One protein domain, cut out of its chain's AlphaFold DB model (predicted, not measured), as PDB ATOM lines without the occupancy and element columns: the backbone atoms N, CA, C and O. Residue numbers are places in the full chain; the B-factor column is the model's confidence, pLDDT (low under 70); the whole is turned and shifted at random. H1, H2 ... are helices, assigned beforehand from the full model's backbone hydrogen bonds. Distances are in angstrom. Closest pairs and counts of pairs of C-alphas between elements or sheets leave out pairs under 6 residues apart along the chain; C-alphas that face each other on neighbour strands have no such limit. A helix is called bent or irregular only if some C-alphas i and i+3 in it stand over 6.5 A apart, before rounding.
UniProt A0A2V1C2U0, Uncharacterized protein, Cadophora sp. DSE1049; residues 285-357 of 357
ATOM      1  N   GLU A 285      50.023  35.545 -14.063       53.56
ATOM      2  CA  GLU A 285      49.389  34.240 -13.898       53.56
ATOM      3  C   GLU A 285      47.927  34.472 -13.498       53.56
ATOM      4  O   GLU A 285      47.658  35.307 -12.635       53.56
ATOM      5  N   PHE A 286      46.994  33.797 -14.181       56.50
ATOM      6  CA  PHE A 286      45.532  33.952 -14.094       56.50
ATOM      7  C   PHE A 286      44.947  33.634 -12.700       56.50
ATOM      8  O   PHE A 286      43.841  33.112 -12.568       56.50
ATOM      9  N   GLU A 287      45.677  33.879 -11.626       62.47
ATOM     10  CA  GLU A 287      45.280  33.597 -10.269       62.47
ATOM     11  C   GLU A 287      44.624  34.826  -9.635       62.47
ATOM     12  O   GLU A 287      45.075  35.960  -9.769       62.47
ATOM     13  N   GLY A 288      43.528  34.591  -8.914       80.19
ATOM     14  CA  GLY A 288      42.895  35.606  -8.077       80.19
ATOM     15  C   GLY A 288      41.573  36.149  -8.614       80.19
ATOM     16  O   GLY A 288      40.738  35.410  -9.139       80.19
ATOM     17  N   GLU A 289      41.352  37.438  -8.374       86.88
ATOM     18  CA  GLU A 289      40.057  38.114  -8.492       86.88
ATOM     19  C   GLU A 289      39.566  38.214  -9.945       86.88
ATOM     20  O   GLU A 289      38.434  37.826 -10.236       86.88
ATOM     21  N   ASN A 290      40.436  38.608 -10.879       88.25
ATOM     22  CA  ASN A 290      40.077  38.812 -12.286       88.25
ATOM     23  C   ASN A 290      39.583  37.526 -12.977       88.25
ATOM     24  O   ASN A 290      38.590  37.551 -13.706       88.25
ATOM     25  N   LEU A 291      40.214  36.373 -12.712       88.44
ATOM     26  CA  LEU A 291      39.745  35.089 -13.251       88.44
ATOM     27  C   LEU A 291      38.355  34.730 -12.703       88.44
ATOM     28  O   LEU A 291      37.505  34.241 -13.452       88.44
ATOM     29  N   ARG A 292      38.101  34.994 -11.414       90.31
ATOM     30  CA  ARG A 292      36.786  34.762 -10.797       90.31
ATOM     31  C   ARG A 292      35.729  35.692 -11.396       90.31
ATOM     32  O   ARG A 292      34.640  35.222 -11.717       90.31
ATOM     33  N   MET A 293      36.054  36.967 -11.621       93.06
ATOM     34  CA  MET A 293      35.172  37.911 -12.322       93.06
ATOM     35  C   MET A 293      34.805  37.405 -13.718       93.06
ATOM     36  O   MET A 293      33.622  37.356 -14.059       93.06
ATOM     37  N   MET A 294      35.796  36.950 -14.493       93.31
ATOM     38  CA  MET A 294      35.552  36.407 -15.827       93.31
ATOM     39  C   MET A 294      34.608  35.201 -15.794       93.31
ATOM     40  O   MET A 294      33.677  35.115 -16.598       93.31
ATOM     41  N   GLN A 295      34.831  34.270 -14.863       94.19
ATOM     42  CA  GLN A 295      33.979  33.093 -14.692       94.19
ATOM     43  C   GLN A 295      32.545  33.478 -14.320       94.19
ATOM     44  O   GLN A 295      31.611  32.917 -14.887       94.19
ATOM     45  N   ILE A 296      32.372  34.456 -13.426       95.50
ATOM     46  CA  ILE A 296      31.059  34.973 -13.024       95.50
ATOM     47  C   ILE A 296      30.315  35.563 -14.226       95.50
ATOM     48  O   ILE A 296      29.172  35.184 -14.475       95.50
ATOM     49  N   MET A 297      30.954  36.439 -15.009       95.62
ATOM     50  CA  MET A 297      30.305  37.047 -16.179       95.62
ATOM     51  C   MET A 297      29.942  36.003 -17.238       95.62
ATOM     52  O   MET A 297      28.827  36.020 -17.758       95.62
ATOM     53  N   ARG A 298      30.841  35.051 -17.526       95.94
ATOM     54  CA  ARG A 298      30.554  33.958 -18.472       95.94
ATOM     55  C   ARG A 298      29.419  33.059 -17.985       95.94
ATOM     56  O   ARG A 298      28.565  32.690 -18.784       95.94
ATOM     57  N   ALA A 299      29.376  32.733 -16.692       96.69
ATOM     58  CA  ALA A 299      28.287  31.952 -16.103       96.69
ATOM     59  C   ALA A 299      26.940  32.689 -16.180       96.69
ATOM     60  O   ALA A 299      25.909  32.057 -16.389       96.69
ATOM     61  N   ALA A 300      26.957  34.021 -16.094       96.56
ATOM     62  CA  ALA A 300      25.791  34.874 -16.306       96.56
ATOM     63  C   ALA A 300      25.402  35.046 -17.790       96.56
ATOM     64  O   ALA A 300      24.431  35.736 -18.095       96.56
ATOM     65  N   GLY A 301      26.133  34.432 -18.723       96.81
ATOM     66  CA  GLY A 301      25.818  34.453 -20.150       96.81
ATOM     67  C   GLY A 301      26.467  35.586 -20.942       96.81
ATOM     68  O   GLY A 301      26.058  35.813 -22.075       96.81
ATOM     69  N   TRP A 302      27.464  36.294 -20.400       96.56
ATOM     70  CA  TRP A 302      28.246  37.279 -21.162       96.56
ATOM     71  C   TRP A 302      28.933  36.642 -22.396       96.56
ATOM     72  O   TRP A 302      29.464  35.533 -22.263       96.56
ATOM     73  N   PRO A 303      28.980  37.310 -23.574       95.62
ATOM     74  CA  PRO A 303      28.514  38.675 -23.883       95.62
ATOM     75  C   PRO A 303      27.040  38.776 -24.313       95.62
ATOM     76  O   PRO A 303      26.631  39.785 -24.887       95.62
ATOM     77  N   GLY A 304      26.252  37.731 -24.064       95.00
ATOM     78  CA  GLY A 304      24.838  37.656 -24.401       95.00
ATOM     79  C   GLY A 304      24.603  37.707 -25.909       95.00
ATOM     80  O   GLY A 304      24.998  36.787 -26.621       95.00
ATOM     81  N   ASP A 305      23.963  38.768 -26.399       95.94
ATOM     82  CA  ASP A 305      23.711  38.992 -27.832       95.94
ATOM     83  C   ASP A 305      24.898  39.605 -28.602       95.94
ATOM     84  O   ASP A 305      24.804  39.818 -29.809       95.94
ATOM     85  N   GLY A 306      26.019  39.870 -27.921       95.50
ATOM     86  CA  GLY A 306      27.199  40.516 -28.496       95.50
ATOM     87  C   GLY A 306      27.170  42.044 -28.417       95.50
ATOM     88  O   GLY A 306      28.219  42.666 -28.544       95.50
ATOM     89  N   GLU A 307      26.026  42.657 -28.113       95.94
ATOM     90  CA  GLU A 307      25.887  44.094 -27.852       95.94
ATOM     91  C   GLU A 307      25.615  44.367 -26.364       95.94
ATOM     92  O   GLU A 307      24.955  45.341 -25.996       95.94
ATOM     93  N   ALA A 308      26.144  43.491 -25.501       93.56
ATOM     94  CA  ALA A 308      25.983  43.527 -24.049       93.56
ATOM     95  C   ALA A 308      24.518  43.393 -23.569       93.56
ATOM     96  O   ALA A 308      24.200  43.687 -22.412       93.56
ATOM     97  N   GLY A 309      23.612  42.920 -24.429       93.94
ATOM     98  CA  GLY A 309      22.239  42.556 -24.093       93.94
ATOM     99  C   GLY A 309      22.100  41.070 -23.762       93.94
ATOM    100  O   GLY A 309      22.967  40.262 -24.066       93.94
ATOM    101  N   GLY A 310      20.998  40.680 -23.115       93.94
ATOM    102  CA  GLY A 310      20.612  39.265 -22.987       93.94
ATOM    103  C   GLY A 310      21.383  38.401 -21.975       93.94
ATOM    104  O   GLY A 310      21.167  37.192 -21.962       93.94
ATOM    105  N   TRP A 311      22.229  38.977 -21.119       96.00
ATOM    106  CA  TRP A 311      22.935  38.267 -20.040       96.00
ATOM    107  C   TRP A 311      22.408  38.669 -18.646       96.00
ATOM    108  O   TRP A 311      21.807  39.734 -18.477       96.00
ATOM    109  N   ASP A 312      22.603  37.816 -17.637       95.19
ATOM    110  CA  ASP A 312      22.107  38.009 -16.266       95.19
ATOM    111  C   ASP A 312      22.989  38.972 -15.452       95.19
ATOM    112  O   ASP A 312      23.764  38.581 -14.575       95.19
ATOM    113  N   LYS A 313      22.853  40.270 -15.742       92.50
ATOM    114  CA  LYS A 313      23.606  41.342 -15.066       92.50
ATOM    115  C   LYS A 313      23.432  41.328 -13.551       92.50
ATOM    116  O   LYS A 313      24.396  41.505 -12.813       92.50
ATOM    117  N   ALA A 314      22.191  41.153 -13.096       92.00
ATOM    118  CA  ALA A 314      21.849  41.219 -11.681       92.00
ATOM    119  C   ALA A 314      22.449  40.028 -10.922       92.00
ATOM    120  O   ALA A 314      23.025  40.210  -9.848       92.00
ATOM    121  N   GLY A 315      22.376  38.823 -11.497       93.31
ATOM    122  CA  GLY A 315      23.045  37.646 -10.951       93.31
ATOM    123  C   GLY A 315      24.564  37.813 -10.901       93.31
ATOM    124  O   GLY A 315      25.173  37.552  -9.860       93.31
ATOM    125  N   ALA A 316      25.174  38.317 -11.980       94.38
ATOM    126  CA  ALA A 316      26.613  38.574 -12.037       94.38
ATOM    127  C   ALA A 316      27.077  39.590 -10.984       94.38
ATOM    128  O   ALA A 316      28.082  39.366 -10.314       94.38
ATOM    129  N   GLU A 317      26.332  40.679 -10.797       92.38
ATOM    130  CA  GLU A 317      26.610  41.695  -9.782       92.38
ATOM    131  C   GLU A 317      26.583  41.100  -8.367       92.38
ATOM    132  O   GLU A 317      27.541  41.252  -7.607       92.38
ATOM    133  N   VAL A 318      25.527  40.352  -8.022       93.25
ATOM    134  CA  VAL A 318      25.408  39.683  -6.714       93.25
ATOM    135  C   VAL A 318      26.551  38.686  -6.496       93.25
ATOM    136  O   VAL A 318      27.095  38.587  -5.392       93.25
ATOM    137  N   ALA A 319      26.936  37.945  -7.536       94.56
ATOM    138  CA  ALA A 319      28.052  37.011  -7.473       94.56
ATOM    139  C   ALA A 319      29.404  37.727  -7.303       94.56
ATOM    140  O   ALA A 319      30.194  37.312  -6.455       94.56
ATOM    141  N   MET A 320      29.657  38.825  -8.026       94.25
ATOM    142  CA  MET A 320      30.882  39.620  -7.877       94.25
ATOM    143  C   MET A 320      30.984  40.276  -6.499       94.25
ATOM    144  O   MET A 320      32.052  40.244  -5.899       94.25
ATOM    145  N   LEU A 321      29.884  40.809  -5.955       92.75
ATOM    146  CA  LEU A 321      29.847  41.377  -4.602       92.75
ATOM    147  C   LEU A 321      30.209  40.343  -3.532       92.75
ATOM    148  O   LEU A 321      30.970  40.632  -2.606       92.75
ATOM    149  N   ARG A 322      29.667  39.128  -3.660       94.50
ATOM    150  CA  ARG A 322      29.981  38.007  -2.766       94.50
ATOM    151  C   ARG A 322      31.454  37.625  -2.873       94.50
ATOM    152  O   ARG A 322      32.142  37.556  -1.862       94.50
ATOM    153  N   MET A 323      31.935  37.449  -4.102       93.75
ATOM    154  CA  MET A 323      33.318  37.090  -4.406       93.75
ATOM    155  C   MET A 323      34.312  38.125  -3.862       93.75
ATOM    156  O   MET A 323      35.273  37.736  -3.202       93.75
ATOM    157  N   HIS A 324      34.046  39.420  -4.053       91.62
ATOM    158  CA  HIS A 324      34.889  40.499  -3.538       91.62
ATOM    159  C   HIS A 324      34.935  40.507  -2.006       91.62
ATOM    160  O   HIS A 324      36.007  40.629  -1.417       91.62
ATOM    161  N   ARG A 325      33.790  40.316  -1.334       91.94
ATOM    162  CA  ARG A 325      33.740  40.225   0.134       91.94
ATOM    163  C   ARG A 325      34.583  39.064   0.657       91.94
ATOM    164  O   ARG A 325      35.406  39.269   1.543       91.94
ATOM    165  N   GLU A 326      34.415  37.877   0.079       91.25
ATOM    166  CA  GLU A 326      35.204  36.698   0.450       91.25
ATOM    167  C   GLU A 326      36.703  36.926   0.200       91.25
ATOM    168  O   GLU A 326      37.532  36.562   1.031       91.25
ATOM    169  N   TYR A 327      37.059  37.590  -0.903       88.00
ATOM    170  CA  TYR A 327      38.443  37.947  -1.206       88.00
ATOM    171  C   TYR A 327      39.045  38.916  -0.174       88.00
ATOM    172  O   TYR A 327      40.178  38.710   0.267       88.00
ATOM    173  N   GLN A 328      38.297  39.936   0.264       87.62
ATOM    174  CA  GLN A 328      38.757  40.853   1.315       87.62
ATOM    175  C   GLN A 328      38.939  40.139   2.658       87.62
ATOM    176  O   GLN A 328      39.986  40.298   3.285       87.62
ATOM    177  N   GLU A 329      37.979  39.305   3.069       90.38
ATOM    178  CA  GLU A 329      38.073  38.514   4.304       90.38
ATOM    179  C   GLU A 329      39.298  37.578   4.285       90.38
ATOM    180  O   GLU A 329      40.043  37.488   5.263       90.38
ATOM    181  N   GLU A 330      39.562  36.920   3.151       84.81
ATOM    182  CA  GLU A 330      40.749  36.078   2.956       84.81
ATOM    183  C   GLU A 330      42.052  36.893   3.047       84.81
ATOM    184  O   GLU A 330      43.014  36.469   3.703       84.81
ATOM    185  N   ARG A 331      42.091  38.075   2.421       85.62
ATOM    186  CA  ARG A 331      43.252  38.977   2.439       85.62
ATOM    187  C   ARG A 331      43.543  39.493   3.848       85.62
ATOM    188  O   ARG A 331      44.701  39.508   4.269       85.62
ATOM    189  N   GLU A 332      42.512  39.856   4.603       88.94
ATOM    190  CA  GLU A 332      42.635  40.268   6.003       88.94
ATOM    191  C   GLU A 332      43.088  39.113   6.903       88.94
ATOM    192  O   GLU A 332      43.993  39.285   7.721       88.94
ATOM    193  N   ALA A 333      42.543  37.910   6.718       88.25
ATOM    194  CA  ALA A 333      42.956  36.740   7.484       88.25
ATOM    195  C   ALA A 333      44.426  36.362   7.228       88.25
ATOM    196  O   ALA A 333      45.132  35.976   8.162       88.25
ATOM    197  N   ARG A 334      44.916  36.504   5.987       86.25
ATOM    198  CA  ARG A 334      46.347  36.375   5.651       86.25
ATOM    199  C   ARG A 334      47.192  37.437   6.338       86.25
ATOM    200  O   ARG A 334      48.202  37.102   6.948       86.25
ATOM    201  N   ARG A 335      46.753  38.697   6.299       89.62
ATOM    202  CA  ARG A 335      47.432  39.809   6.978       89.62
ATOM    203  C   ARG A 335      47.543  39.583   8.490       89.62
ATOM    204  O   ARG A 335      48.538  39.972   9.087       89.62
ATOM    205  N   MET A 336      46.551  38.933   9.100       92.62
ATOM    206  CA  MET A 336      46.551  38.568  10.522       92.62
ATOM    207  C   MET A 336      47.264  37.234  10.829       92.62
ATOM    208  O   MET A 336      47.303  36.827  11.988       92.62
ATOM    209  N   GLY A 337      47.799  36.526   9.826       91.62
ATOM    210  CA  GLY A 337      48.452  35.222  10.007       91.62
ATOM    211  C   GLY A 337      47.505  34.090  10.433       91.62
ATOM    212  O   GLY A 337      47.943  33.098  11.009       91.62
ATOM    213  N   VAL A 338      46.198  34.236  10.188       83.69
ATOM    214  CA  VAL A 338      45.151  33.311  10.664       83.69
ATOM    215  C   VAL A 338      44.945  32.123   9.712       83.69
ATOM    216  O   VAL A 338      44.441  31.076  10.121       83.69
ATOM    217  N   THR A 339      45.331  32.238   8.440       66.50
ATOM    218  CA  THR A 339      45.066  31.197   7.438       66.50
ATOM    219  C   THR A 339      46.168  30.135   7.390       66.50
ATOM    220  O   THR A 339      47.314  30.416   7.058       66.50
ATOM    221  N   LYS A 340      45.795  28.881   7.694       58.56
ATOM    222  CA  LYS A 340      46.538  27.679   7.278       58.56
ATOM    223  C   LYS A 340      46.354  27.478   5.774       58.56
ATOM    224  O   LYS A 340      45.257  27.725   5.279       58.56
ATOM    225  N   ASP A 341      47.396  27.003   5.097       62.34
ATOM    226  CA  ASP A 341      47.510  26.763   3.650       62.34
ATOM    227  C   ASP A 341      46.327  25.990   3.029       62.34
ATOM    228  O   ASP A 341      46.408  24.791   2.765       62.34
ATOM    229  N   ILE A 342      45.201  26.657   2.771       57.66
ATOM    230  CA  ILE A 342      44.158  26.143   1.883       57.66
ATOM    231  C   ILE A 342      44.390  26.808   0.525       57.66
ATOM    232  O   ILE A 342      44.232  28.027   0.419       57.66
ATOM    233  N   PRO A 343      44.769  26.049  -0.520       59.66
ATOM    234  CA  PRO A 343      44.996  26.615  -1.842       59.66
ATOM    235  C   PRO A 343      43.727  27.303  -2.365       59.66
ATOM    236  O   PRO A 343      42.672  26.668  -2.467       59.66
ATOM    237  N   LEU A 344      43.849  28.586  -2.732       57.09
ATOM    238  CA  LEU A 344      42.763  29.477  -3.192       57.09
ATOM    239  C   LEU A 344      41.855  28.861  -4.266       57.09
ATOM    240  O   LEU A 344      40.683  29.220  -4.387       57.09
ATOM    241  N   ASN A 345      42.418  27.959  -5.069       58.28
ATOM    242  CA  ASN A 345      41.782  27.388  -6.246       58.28
ATOM    243  C   ASN A 345      40.846  26.206  -5.942       58.28
ATOM    244  O   ASN A 345      39.990  25.901  -6.770       58.28
ATOM    245  N   GLN A 346      40.969  25.527  -4.794       58.75
ATOM    246  CA  GLN A 346      40.214  24.285  -4.570       58.75
ATOM    247  C   GLN A 346      38.783  24.541  -4.071       58.75
ATOM    248  O   GLN A 346      37.844  23.940  -4.583       58.75
ATOM    249  N   LYS A 347      38.601  25.485  -3.138       62.31
ATOM    250  CA  LYS A 347      37.291  25.812  -2.538       62.31
ATOM    251  C   LYS A 347      36.281  26.344  -3.565       62.31
ATOM    252  O   LYS A 347      35.090  26.069  -3.461       62.31
ATOM    253  N   TRP A 348      36.755  27.080  -4.569       58.06
ATOM    254  CA  TRP A 348      35.895  27.742  -5.554       58.06
ATOM    255  C   TRP A 348      35.529  26.877  -6.755       58.06
ATOM    256  O   TRP A 348      34.402  26.978  -7.242       58.06
ATOM    257  N   LYS A 349      36.421  25.973  -7.186       58.06
ATOM    258  CA  LYS A 349      36.087  24.968  -8.208       58.06
ATOM    259  C   LYS A 349      34.832  24.178  -7.813       58.06
ATOM    260  O   LYS A 349      33.982  23.927  -8.661       58.06
ATOM    261  N   ASP A 350      34.665  23.889  -6.525       56.66
ATOM    262  CA  ASP A 350      33.508  23.154  -6.006       56.66
ATOM    263  C   ASP A 350      32.202  23.980  -5.974       56.66
ATOM    264  O   ASP A 350      31.116  23.406  -6.075       56.66
ATOM    265  N   ILE A 351      32.283  25.314  -5.864       57.72
ATOM    266  CA  ILE A 351      31.115  26.218  -5.838       57.72
ATOM    267  C   ILE A 351      30.561  26.417  -7.250       57.72
ATOM    268  O   ILE A 351      29.368  26.215  -7.474       57.72
ATOM    269  N   VAL A 352      31.429  26.716  -8.222       55.12
ATOM    270  CA  VAL A 352      31.025  26.920  -9.625       55.12
ATOM    271  C   VAL A 352      30.388  25.650 -10.208       55.12
ATOM    272  O   VAL A 352      29.404  25.722 -10.940       55.12
ATOM    273  N   ILE A 353      30.882  24.466  -9.829       55.19
ATOM    274  CA  ILE A 353      30.316  23.179 -10.269       55.19
ATOM    275  C   ILE A 353      28.939  22.895  -9.637       55.19
ATOM    276  O   ILE A 353      28.138  22.165 -10.225       55.19
ATOM    277  N   ARG A 354      28.647  23.437  -8.447       48.94
ATOM    278  CA  ARG A 354      27.367  23.219  -7.755       48.94
ATOM    279  C   ARG A 354      26.247  24.131  -8.232       48.94
ATOM    280  O   ARG A 354      25.115  23.672  -8.244       48.94
ATOM    281  N   GLU A 355      26.549  25.376  -8.593       47.62
ATOM    282  CA  GLU A 355      25.532  26.354  -9.016       47.62
ATOM    283  C   GLU A 355      25.268  26.339 -10.536       47.62
ATOM    284  O   GLU A 355      24.278  26.900 -10.990       47.62
ATOM    285  N   GLY A 356      26.105  25.654 -11.328       44.34
ATOM    286  CA  GLY A 356      25.913  25.444 -12.773       44.34
ATOM    287  C   GLY A 356      25.101  24.197 -13.168       44.34
ATOM    288  O   GLY A 356      25.167  23.780 -14.326       44.34
ATOM    289  N   LYS A 357      24.391  23.562 -12.228       39.22
ATOM    290  CA  LYS A 357      23.449  22.450 -12.454       39.22
ATOM    291  C   LYS A 357      22.072  22.838 -11.954       39.22
ATOM    292  O   LYS A 357      21.096  22.414 -12.610       39.22
TER     293      LYS A 357
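What this domain is: This is residues 285 to 357 of the 357 residues of an uncharacterized protein of Cadophora sp. DSE1049 (UniProt A0A2V1C2U0). A long helix, H2, makes the length of the domain; the shorter helix H1 runs back beside it in a helical hairpin, and a third helix, H3, folds back past them at a distance, with no close contact to either. At one end of the hairpin the stretch from residue 300 to 312 makes a wide loop, and at the other end residues 332 to 337, of which 332 to 335 belong to H2, stick out. The printed part has 73 residues with three named helices, in the order H1, H2, H3 along the chain, and no named strand; the class is all helix. The whole is loose, with a radius of gyration of the C-alphas of 14.1 A, and elongated, spanning 45 by 23 by 21 A.

How they stand to each other: H2, residues 313 to 335, is the longest helix. H1, residues 289 to 299, touches it, with 10 pairs of C-alphas within 8 A; the closest C-alphas of the two are those of Met 297 and Ala 316, 5.8 A apart. H1 and H2 run opposite ways at a shallow tilt of 24 degrees, their centres are 11.6 A apart, and they form a helical hairpin. H3, residues 344 to 355, touches no helix. It is near H1, with 6 pairs of C-alphas within 10 A but no pair within 8 A. H3 is apart from H2. In H1 and H2 every O i to N i+4 pair of the backbone is within hydrogen-bond range, while in H3 this holds for 4 of 8 pairs.

Where its parts are: H2 is 32.5 A from its first to its last C-alpha, from Lys 313 at (23.606, 41.342, -15.066) to Arg 335 at (47.432, 39.809, 6.978). H1 begins at Glu 289, with its C-alpha at (40.057, 38.114, -8.492), and is 15.3 A from first to last C-alpha. H3 is 18.5 A from first to last C-alpha and ends at Glu 355, with its C-alpha at (25.532, 26.354, -9.016). H3 is irregular, but only just: C-alphas 344 and 347 are 6.6 A apart.

The domain as a whole: The two C-alphas farthest apart in the domain, those of Asp 305 and Gly 337, are 45.4 A apart. The link from H1 to H2 is long, with 13 residues, and the link from H2 to H3 is short, with 8 residues. The printed part has no cut, and residue 357 is the chain's last. The mean pLDDT of the printed part is 81.3; the model's confidence is low, under 70, for residues 285 to 287 and residues 339 to 357, and the mean for H3 is 56.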